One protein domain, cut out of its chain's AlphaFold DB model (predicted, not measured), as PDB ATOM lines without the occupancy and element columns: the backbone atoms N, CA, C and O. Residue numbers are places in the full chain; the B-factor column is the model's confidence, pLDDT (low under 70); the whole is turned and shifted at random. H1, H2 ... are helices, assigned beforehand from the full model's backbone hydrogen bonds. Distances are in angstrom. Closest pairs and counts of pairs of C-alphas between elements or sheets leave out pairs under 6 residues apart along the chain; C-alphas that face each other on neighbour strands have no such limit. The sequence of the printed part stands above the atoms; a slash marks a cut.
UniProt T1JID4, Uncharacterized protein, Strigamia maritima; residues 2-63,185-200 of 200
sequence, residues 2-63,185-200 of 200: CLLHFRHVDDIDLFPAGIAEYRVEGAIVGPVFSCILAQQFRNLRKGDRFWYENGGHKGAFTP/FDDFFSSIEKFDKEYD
ATOM      1  N   CYS A   2      40.147  17.366 129.287       52.69
ATOM      2  CA  CYS A   2      41.611  17.299 129.080       52.69
ATOM      3  C   CYS A   2      42.165  15.871 128.914       52.69
ATOM      4  O   CYS A   2      43.362  15.705 128.725       52.69
ATOM      5  N   LEU A   3      41.322  14.834 128.963       62.84
ATOM      6  CA  LEU A   3      41.778  13.435 128.944       62.84
ATOM      7  C   LEU A   3      42.118  12.899 127.538       62.84
ATOM      8  O   LEU A   3      42.505  11.747 127.402       62.84
ATOM      9  N   LEU A   4      42.020  13.723 126.487       62.78
ATOM     10  CA  LEU A   4      42.236  13.306 125.091       62.78
ATOM     11  C   LEU A   4      43.713  13.061 124.713       62.78
ATOM     12  O   LEU A   4      43.987  12.703 123.572       62.78
ATOM     13  N   HIS A   5      44.666  13.267 125.629       76.44
ATOM     14  CA  HIS A   5      46.090  13.004 125.375       76.44
ATOM     15  C   HIS A   5      46.510  11.554 125.679       76.44
ATOM     16  O   HIS A   5      47.558  11.110 125.212       76.44
ATOM     17  N   PHE A   6      45.699  10.805 126.430       82.06
ATOM     18  CA  PHE A   6      46.011   9.435 126.833       82.06
ATOM     19  C   PHE A   6      45.447   8.425 125.830       82.06
ATOM     20  O   PHE A   6      44.333   8.586 125.332       82.06
ATOM     21  N   ARG A   7      46.231   7.387 125.510       84.12
ATOM     22  CA  ARG A   7      45.814   6.324 124.579       84.12
ATOM     23  C   ARG A   7      44.934   5.287 125.268       84.12
ATOM     24  O   ARG A   7      44.014   4.774 124.636       84.12
ATOM     25  N   HIS A   8      45.217   4.997 126.536       89.19
ATOM     26  CA  HIS A   8      44.443   4.094 127.374       89.19
ATOM     27  C   HIS A   8      44.111   4.741 128.726       89.19
ATOM     28  O   HIS A   8      44.802   5.653 129.174       89.19
ATOM     29  N   VAL A   9      43.050   4.268 129.386       86.94
ATOM     30  CA  VAL A   9      42.624   4.786 130.702       86.94
ATOM     31  C   VAL A   9      43.682   4.521 131.777       86.94
ATOM     32  O   VAL A   9      43.880   5.354 132.654       86.94
ATOM     33  N   ASP A  10      44.407   3.409 131.662       90.00
ATOM     34  CA  ASP A  10      45.474   3.031 132.601       90.00
ATOM     35  C   ASP A  10      46.707   3.948 132.529       90.00
ATOM     36  O   ASP A  10      47.536   3.927 133.435       90.00
ATOM     37  N   ASP A  11      46.823   4.757 131.470       90.75
ATOM     38  CA  ASP A  11      47.913   5.724 131.308       90.75
ATOM     39  C   ASP A  11      47.605   7.062 132.002       90.75
ATOM     40  O   ASP A  11      48.459   7.949 132.040       90.75
ATOM     41  N   ILE A  12      46.376   7.246 132.503       90.44
ATOM     42  CA  ILE A  12      45.953   8.490 133.142       90.44
ATOM     43  C   ILE A  12      46.478   8.507 134.577       90.44
ATOM     44  O   ILE A  12      46.115   7.668 135.402       90.44
ATOM     45  N   ASP A  13      47.278   9.520 134.903       92.31
ATOM     46  CA  ASP A  13      47.713   9.739 136.278       92.31
ATOM     47  C   ASP A  13      46.513   9.901 137.226       92.31
ATOM     48  O   ASP A  13      45.520  10.574 136.925       92.31
ATOM     49  N   LEU A  14      46.636   9.343 138.433       92.50
ATOM     50  CA  LEU A  14      45.569   9.352 139.436       92.50
ATOM     51  C   LEU A  14      45.065  10.766 139.754       92.50
ATOM     52  O   LEU A  14      43.869  10.965 139.950       92.50
ATOM     53  N   PHE A  15      45.962  11.753 139.823       93.69
ATOM     54  CA  PHE A  15      45.577  13.113 140.189       93.69
ATOM     55  C   PHE A  15      44.643  13.776 139.158       93.69
ATOM     56  O   PHE A  15      43.530  14.152 139.540       93.69
ATOM     57  N   PRO A  16      45.024  13.902 137.868       92.75
ATOM     58  CA  PRO A  16      44.132  14.432 136.840       92.75
ATOM     59  C   PRO A  16      42.884  13.568 136.623       92.75
ATOM     60  O   PRO A  16      41.837  14.133 136.315       92.75
ATOM     61  N   ALA A  17      42.960  12.244 136.810       91.69
ATOM     62  CA  ALA A  17      41.783  11.377 136.787       91.69
ATOM     63  C   ALA A  17      40.795  11.741 137.907       91.69
ATOM     64  O   ALA A  17      39.634  12.033 137.632       91.69
ATOM     65  N   GLY A  18      41.263  11.808 139.156       91.62
ATOM     66  CA  GLY A  18      40.403  12.022 140.320       91.62
ATOM     67  C   GLY A  18      39.771  13.414 140.392       91.62
ATOM     68  O   GLY A  18      38.623  13.536 140.814       91.62
ATOM     69  N   ILE A  19      40.454  14.473 139.929       93.69
ATOM     70  CA  ILE A  19      39.838  15.815 139.817       93.69
ATOM     71  C   ILE A  19      38.856  15.926 138.642       93.69
ATOM     72  O   ILE A  19      38.045  16.852 138.616       93.69
ATOM     73  N   ALA A  20      38.957  15.038 137.646       93.44
ATOM     74  CA  ALA A  20      38.079  15.033 136.477       93.44
ATOM     75  C   ALA A  20      36.754  14.297 136.729       93.44
ATOM     76  O   ALA A  20      35.839  14.403 135.908       93.44
ATOM     77  N   GLU A  21      36.635  13.569 137.840       92.94
ATOM     78  CA  GLU A  21      35.404  12.887 138.230       92.94
ATOM     79  C   GLU A  21      34.295  13.862 138.636       92.94
ATOM     80  O   GLU A  21      34.528  14.947 139.179       92.94
ATOM     81  N   TYR A  22      33.048  13.446 138.416       94.44
ATOM     82  CA  TYR A  22      31.902  14.153 138.969       94.44
ATOM     83  C   TYR A  22      31.876  14.012 140.488       94.44
ATOM     84  O   TYR A  22      32.104  12.935 141.035       94.44
ATOM     85  N   ARG A  23      31.564  15.121 141.160       91.94
ATOM     86  CA  ARG A  23      31.470  15.184 142.618       91.94
ATOM     87  C   ARG A  23      30.353  14.282 143.137       91.94
ATOM     88  O   ARG A  23      29.275  14.239 142.545       91.94
ATOM     89  N   VAL A  24      30.608  13.620 144.264       88.75
ATOM     90  CA  VAL A  24      29.563  12.946 145.049       88.75
ATOM     91  C   VAL A  24      28.650  14.008 145.676       88.75
ATOM     92  O   VAL A  24      29.088  15.126 145.958       88.75
ATOM     93  N   GLU A  25      27.369  13.692 145.871       86.44
ATOM     94  CA  GLU A  25      26.413  14.602 146.510       86.44
ATOM     95  C   GLU A  25      26.913  15.040 147.898       86.44
ATOM     96  O   GLU A  25      27.332  14.221 148.711       86.44
ATOM     97  N   GLY A  26      26.923  16.351 148.154       83.75
ATOM     98  CA  GLY A  26      27.431  16.922 149.408       83.75
ATOM     99  C   GLY A  26      28.961  16.951 149.552       83.75
ATOM    100  O   GLY A  26      29.454  17.455 150.558       83.75
ATOM    101  N   ALA A  27      29.721  16.472 148.561       86.62
ATOM    102  CA  ALA A  27      31.183  16.468 148.570       86.62
ATOM    103  C   ALA A  27      31.782  17.408 147.510       86.62
ATOM    104  O   ALA A  27      31.148  17.803 146.529       86.62
ATOM    105  N   ILE A  28      33.060  17.748 147.689       89.94
ATOM    106  CA  ILE A  28      33.836  18.538 146.719       89.94
ATOM    107  C   ILE A  28      34.698  17.676 145.786       89.94
ATOM    108  O   ILE A  28      35.294  18.210 144.854       89.94
ATOM    109  N   VAL A  29      34.743  16.362 146.014       91.81
ATOM    110  CA  VAL A  29      35.549  15.383 145.269       91.81
ATOM    111  C   VAL A  29      34.679  14.266 144.687       91.81
ATOM    112  O   VAL A  29      33.550  14.050 145.133       91.81
ATOM    113  N   GLY A  30      35.201  13.573 143.672       90.94
ATOM    114  CA  GLY A  30      34.567  12.391 143.087       90.94
ATOM    115  C   GLY A  30      34.759  11.109 143.910       90.94
ATOM    116  O   GLY A  30      35.437  11.133 144.947       90.94
ATOM    117  N   PRO A  31      34.149   9.987 143.488       88.31
ATOM    118  CA  PRO A  31      34.185   8.713 144.207       88.31
ATOM    119  C   PRO A  31      35.592   8.184 144.511       88.31
ATOM    120  O   PRO A  31      35.835   7.731 145.630       88.31
ATOM    121  N   VAL A  32      36.539   8.268 143.568       89.31
ATOM    122  CA  VAL A  32      37.891   7.714 143.766       89.31
ATOM    123  C   VAL A  32      38.630   8.471 144.860       89.31
ATOM    124  O   VAL A  32      39.166   7.869 145.792       89.31
ATOM    125  N   PHE A  33      38.619   9.802 144.803       93.69
ATOM    126  CA  PHE A  33      39.222  10.620 145.852       93.69
ATOM    127  C   PHE A  33      38.470  10.533 147.174       93.69
ATOM    128  O   PHE A  33      39.120  10.543 148.215       93.69
ATOM    129  N   SER A  34      37.145  10.379 147.160       89.06
ATOM    130  CA  SER A  34      36.373  10.138 148.385       89.06
ATOM    131  C   SER A  34      36.856   8.872 149.091       89.06
ATOM    132  O   SER A  34      37.199   8.935 150.268       89.06
ATOM    133  N   CYS A  35      36.986   7.756 148.366       87.25
ATOM    134  CA  CYS A  35      37.488   6.494 148.913       87.25
ATOM    135  C   CYS A  35      38.921   6.619 149.453       87.25
ATOM    136  O   CYS A  35      39.195   6.215 150.585       87.25
ATOM    137  N   ILE A  36      39.835   7.204 148.673       91.25
ATOM    138  CA  ILE A  36      41.236   7.352 149.086       91.25
ATOM    139  C   ILE A  36      41.332   8.232 150.336       91.25
ATOM    140  O   ILE A  36      41.963   7.837 151.314       91.25
ATOM    141  N   LEU A  37      40.687   9.402 150.341       90.88
ATOM    142  CA  LEU A  37      40.719  10.318 151.481       90.88
ATOM    143  C   LEU A  37      40.098   9.672 152.724       90.88
ATOM    144  O   LEU A  37      40.716   9.699 153.787       90.88
ATOM    145  N   ALA A  38      38.933   9.037 152.583       86.81
ATOM    146  CA  ALA A  38      38.250   8.324 153.659       86.81
ATOM    147  C   ALA A  38      39.156   7.279 154.320       86.81
ATOM    148  O   ALA A  38      39.354   7.290 155.539       86.81
ATOM    149  N   GLN A  39      39.786   6.431 153.504       87.06
ATOM    150  CA  GLN A  39      40.715   5.408 153.971       87.06
ATOM    151  C   GLN A  39      41.899   6.020 154.728       87.06
ATOM    152  O   GLN A  39      42.264   5.540 155.804       87.06
ATOM    153  N   GLN A  40      42.500   7.077 154.176       91.62
ATOM    154  CA  GLN A  40      43.659   7.727 154.777       91.62
ATOM    155  C   GLN A  40      43.306   8.364 156.122       91.62
ATOM    156  O   GLN A  40      43.992   8.110 157.110       91.62
ATOM    157  N   PHE A  41      42.213   9.121 156.192       90.81
ATOM    158  CA  PHE A  41      41.766   9.743 157.434       90.81
ATOM    159  C   PHE A  41      41.385   8.698 158.488       90.81
ATOM    160  O   PHE A  41      41.801   8.819 159.642       90.81
ATOM    161  N   ARG A  42      40.671   7.632 158.108       88.56
ATOM    162  CA  ARG A  42      40.345   6.514 159.011       88.56
ATOM    163  C   ARG A  42      41.605   5.875 159.591       88.56
ATOM    164  O   ARG A  42      41.660   5.608 160.792       88.56
ATOM    165  N   ASN A  43      42.603   5.616 158.750       91.12
ATOM    166  CA  ASN A  43      43.860   5.006 159.175       91.12
ATOM    167  C   ASN A  43      44.664   5.941 160.086       91.12
ATOM    168  O   ASN A  43      45.229   5.465 161.065       91.12
ATOM    169  N   LEU A  44      44.675   7.249 159.812       94.00
ATOM    170  CA  LEU A  44      45.318   8.245 160.675       94.00
ATOM    171  C   LEU A  44      44.663   8.289 162.059       94.00
ATOM    172  O   LEU A  44      45.361   8.164 163.059       94.00
ATOM    173  N   ARG A  45      43.327   8.360 162.126       90.69
ATOM    174  CA  ARG A  45      42.589   8.369 163.399       90.69
ATOM    175  C   ARG A  45      42.801   7.087 164.205       90.69
ATOM    176  O   ARG A  45      43.089   7.150 165.392       90.69
ATOM    177  N   LYS A  46      42.670   5.913 163.572       90.62
ATOM    178  CA  LYS A  46      42.812   4.611 164.257       90.62
ATOM    179  C   LYS A  46      44.262   4.261 164.596       90.62
ATOM    180  O   LYS A  46      44.496   3.520 165.544       90.62
ATOM    181  N   GLY A  47      45.211   4.728 163.790       93.88
ATOM    182  CA  GLY A  47      46.636   4.446 163.953       93.88
ATOM    183  C   GLY A  47      47.330   5.359 164.960       93.88
ATOM    184  O   GLY A  47      48.387   4.990 165.472       93.88
ATOM    185  N   ASP A  48      46.756   6.524 165.263       94.38
ATOM    186  CA  ASP A  48      47.321   7.445 166.238       94.38
ATOM    187  C   ASP A  48      46.947   7.034 167.664       94.38
ATOM    188  O   ASP A  48      45.800   7.147 168.102       94.38
ATOM    189  N   ARG A  49      47.953   6.589 168.423       93.38
ATOM    190  CA  ARG A  49      47.783   6.266 169.839       93.38
ATOM    191  C   ARG A  49      47.251   7.463 170.623       93.38
ATOM    192  O   ARG A  49      46.446   7.240 171.516       93.38
ATOM    193  N   PHE A  50      47.688   8.675 170.289       94.62
ATOM    194  CA  PHE A  50      47.369   9.922 170.981       94.62
ATOM    195  C   PHE A  50      46.214  10.696 170.341       94.62
ATOM    196  O   PHE A  50      46.037  11.878 170.643       94.62
ATOM    197  N   TRP A  51      45.417  10.047 169.485       94.38
ATOM    198  CA  TRP A  51      44.159  10.625 169.028       94.38
ATOM    199  C   TRP A  51      43.358  11.130 170.234       94.38
ATOM    200  O   TRP A  51      43.214  10.415 171.224       94.38
ATOM    201  N   TYR A  52      42.850  12.361 170.165       93.62
ATOM    202  CA  TYR A  52      42.376  13.095 171.346       93.62
ATOM    203  C   TYR A  52      41.217  12.408 172.098       93.62
ATOM    204  O   TYR A  52      41.038  12.620 173.294       93.62
ATOM    205  N   GLU A  53      40.455  11.543 171.431       92.69
ATOM    206  CA  GLU A  53      39.364  10.781 172.052       92.69
ATOM    207  C   GLU A  53      39.796   9.420 172.608       92.69
ATOM    208  O   GLU A  53      39.010   8.745 173.278       92.69
ATOM    209  N   ASN A  54      41.026   8.985 172.331       92.00
ATOM    210  CA  ASN A  54      41.529   7.720 172.840       92.00
ATOM    211  C   ASN A  54      41.753   7.822 174.353       92.00
ATOM    212  O   ASN A  54      42.612   8.554 174.847       92.00
ATOM    213  N   GLY A  55      40.978   7.039 175.103       91.25
ATOM    214  CA  GLY A  55      41.124   6.889 176.546       91.25
ATOM    215  C   GLY A  55      42.125   5.801 176.951       91.25
ATOM    216  O   GLY A  55      42.672   5.065 176.131       91.25
ATOM    217  N   GLY A  56      42.335   5.653 178.261       87.06
ATOM    218  CA  GLY A  56      42.997   4.472 178.836       87.06
ATOM    219  C   GLY A  56      44.530   4.456 178.799       87.06
ATOM    220  O   GLY A  56      45.130   3.493 179.271       87.06
ATOM    221  N   HIS A  57      45.180   5.512 178.303       89.31
ATOM    222  CA  HIS A  57      46.640   5.643 178.320       89.31
ATOM    223  C   HIS A  57      47.127   6.857 179.125       89.31
ATOM    224  O   HIS A  57      46.398   7.833 179.325       89.31
ATOM    225  N   LYS A  58      48.398   6.825 179.544       83.31
ATOM    226  CA  LYS A  58      49.069   7.971 180.174       83.31
ATOM    227  C   LYS A  58      49.181   9.104 179.144       83.31
ATOM    228  O   LYS A  58      49.896   8.947 178.155       83.31
ATOM    229  N   GLY A  59      48.439  10.188 179.362       85.88
ATOM    230  CA  GLY A  59      48.298  11.313 178.428       85.88
ATOM    231  C   GLY A  59      46.929  11.424 177.747       85.88
ATOM    232  O   GLY A  59      46.764  12.287 176.897       85.88
ATOM    233  N   ALA A  60      45.954  10.571 178.091       93.56
ATOM    234  CA  ALA A  60      44.575  10.753 177.629       93.56
ATOM    235  C   ALA A  60      43.952  11.968 178.316       93.56
ATOM    236  O   ALA A  60      44.195  12.193 179.505       93.56
ATOM    237  N   PHE A  61      43.109  12.696 177.587       94.81
ATOM    238  CA  PHE A  61      42.272  13.723 178.188       94.81
ATOM    239  C   PHE A  61      41.276  13.098 179.167       94.81
ATOM    240  O   PHE A  61      40.769  11.989 178.967       94.81
ATOM    241  N   THR A  62      40.988  13.823 180.244       93.69
ATOM    242  CA  THR A  62      39.874  13.474 181.131       93.69
ATOM    243  C   THR A  62      38.538  13.723 180.417       93.69
ATOM    244  O   THR A  62      38.484  14.544 179.502       93.69
ATOM    245  N   PRO A  63      37.432  13.079 180.835       93.50
ATOM    246  CA  PRO A  63      36.123  13.327 180.230       93.50
ATOM    247  C   PRO A  63      35.711  14.807 180.238       93.50
ATOM    248  O   PRO A  63      35.136  15.279 179.264       93.50
ATOM    249  N   PHE A 185      34.215  17.651 162.769       53.19
ATOM    250  CA  PHE A 185      35.204  16.629 162.425       53.19
ATOM    251  C   PHE A 185      34.689  15.210 162.732       53.19
ATOM    252  O   PHE A 185      34.958  14.270 161.980       53.19
ATOM    253  N   ASP A 186      33.882  15.056 163.783       54.03
ATOM    254  CA  ASP A 186      33.227  13.791 164.126       54.03
ATOM    255  C   ASP A 186      32.148  13.397 163.109       54.03
ATOM    256  O   ASP A 186      32.048  12.219 162.754       54.03
ATOM    257  N   ASP A 187      31.417  14.366 162.545       57.69
ATOM    258  CA  ASP A 187      30.486  14.123 161.436       57.69
ATOM    259  C   ASP A 187      31.231  13.710 160.166       57.69
ATOM    260  O   ASP A 187      30.755  12.853 159.422       57.69
ATOM    261  N   PHE A 188      32.422  14.271 159.925       59.72
ATOM    262  CA  PHE A 188      33.272  13.868 158.806       59.72
ATOM    263  C   PHE A 188      33.668  12.402 158.889       59.72
ATOM    264  O   PHE A 188      33.473  11.649 157.934       59.72
ATOM    265  N   PHE A 189      34.139  11.962 160.050       60.62
ATOM    266  CA  PHE A 189      34.470  10.559 160.244       60.62
ATOM    267  C   PHE A 189      33.249   9.644 160.316       60.62
ATOM    268  O   PHE A 189      33.310   8.535 159.800       60.62
ATOM    269  N   SER A 190      32.142  10.093 160.903       59.62
ATOM    270  CA  SER A 190      30.873   9.358 160.906       59.62
ATOM    271  C   SER A 190      30.347   9.159 159.480       59.62
ATOM    272  O   SER A 190      29.874   8.080 159.129       59.62
ATOM    273  N   SER A 191      30.500  10.167 158.621       59.12
ATOM    274  CA  SER A 191      30.181  10.089 157.196       59.12
ATOM    275  C   SER A 191      31.147   9.173 156.439       59.12
ATOM    276  O   SER A 191      30.693   8.363 155.640       59.12
ATOM    277  N   ILE A 192      32.453   9.197 156.748       60.62
ATOM    278  CA  ILE A 192      33.420   8.209 156.231       60.62
ATOM    279  C   ILE A 192      33.011   6.785 156.626       60.62
ATOM    280  O   ILE A 192      32.985   5.898 155.782       60.62
ATOM    281  N   GLU A 193      32.659   6.552 157.891       62.47
ATOM    282  CA  GLU A 193      32.242   5.231 158.365       62.47
ATOM    283  C   GLU A 193      30.893   4.788 157.782       62.47
ATOM    284  O   GLU A 193      30.659   3.589 157.625       62.47
ATOM    285  N   LYS A 194      29.999   5.729 157.454       59.94
ATOM    286  CA  LYS A 194      28.772   5.456 156.692       59.94
ATOM    287  C   LYS A 194      29.077   5.137 155.228       59.94
ATOM    288  O   LYS A 194      28.501   4.189 154.711       59.94
ATOM    289  N   PHE A 195      29.994   5.867 154.596       57.75
ATOM    290  CA  PHE A 195      30.409   5.645 153.212       57.75
ATOM    291  C   PHE A 195      31.096   4.284 153.041       57.75
ATOM    292  O   PHE A 195      30.748   3.540 152.128       57.75
ATOM    293  N   ASP A 196      31.983   3.909 153.970       55.53
ATOM    294  CA  ASP A 196      32.595   2.572 154.019       55.53
ATOM    295  C   ASP A 196      31.521   1.468 154.098       55.53
ATOM    296  O   ASP A 196      31.659   0.429 153.470       55.53
ATOM    297  N   LYS A 197      30.416   1.692 154.825       55.72
ATOM    298  CA  LYS A 197      29.302   0.727 154.926       55.72
ATOM    299  C   LYS A 197      28.365   0.711 153.714       55.72
ATOM    300  O   LYS A 197      27.564  -0.213 153.605       55.72
ATOM    301  N   GLU A 198      28.386   1.741 152.872       47.78
ATOM    302  CA  GLU A 198      27.529   1.849 151.682       47.78
ATOM    303  C   GLU A 198      28.189   1.246 150.431       47.78
ATOM    304  O   GLU A 198      27.483   0.844 149.505       47.78
ATOM    305  N   TYR A 199      29.525   1.155 150.416       48.25
ATOM    306  CA  TYR A 199      30.323   0.687 149.275       48.25
ATOM    307  C   TYR A 199      31.090  -0.637 149.492       48.25
ATOM    308  O   TYR A 199      31.762  -1.076 148.554       48.25
ATOM    309  N   ASP A 200      30.956  -1.279 150.660       37.28
ATOM    310  CA  ASP A 200      31.306  -2.695 150.913       37.28
ATOM    311  C   ASP A 200      30.068  -3.611 150.724       37.28
ATOM    312  O   ASP A 200      30.212  -4.726 150.166       37.28
TER     313      ASP A 200
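Overview. This is residues 2 to 63 and 185 to 200 of the 200 residues of an uncharacterized protein of Strigamia maritima (UniProt T1JID4). A rod-like model has the helix H2 running roughly along its middle, with H3 crossing one side and short H1 near H2's first residues. Stretches without a named element, residues 2 to 13 and 48 to 63, extend the two ends. The 78 printed residues hold H1, H2 and H3 in that order, all helix with no named strand. The whole is only just loose, close to extended, with a radius of gyration of the C-alphas of 17.2 A and spans of 56 by 23 by 21 A.

Arrangement. H1, residues 14 to 20, and H2, residues 31 to 47, only just touch, with 3 pairs of C-alphas within 8 A, the closest Gly 18 and Phe 33 at 5.8 A; H2 does so with residues 32 to 33 alone. They run opposite ways at a steep tilt of 55 degrees. H3, residues 185 to 199, touches H2, opposite ways at a steep tilt of 59 degrees; the closest C-alphas, Ala 38 and Ile 192, are 5.5 A apart. H2 touches H3 with residues 38 to 42 alone, and H3 touches H2 with residues 189 to 192 alone. H1 and H3 are apart. In H1, H2 and H3 every O i to N i+4 pair is within hydrogen-bond range.

Along the chain. H1 begins at C-alpha 14 (45.569, 9.352, 139.436) and is 9.9 A long. H2 is 23.7 A long, and H3, 21.2 A, ends at C-alpha 199 (30.323, 0.687, 149.275).

Size, cuts and confidence. The C-alphas farthest apart, of Arg 7 and Thr 62, are 57.3 A apart. Residues 64 to 184 are not printed; C-alphas 63 and 185 lie 18.1 A apart across the cut. The H1 to H2 link is short. Residues 2 to 4 and 185 to 200 have pLDDT under 70.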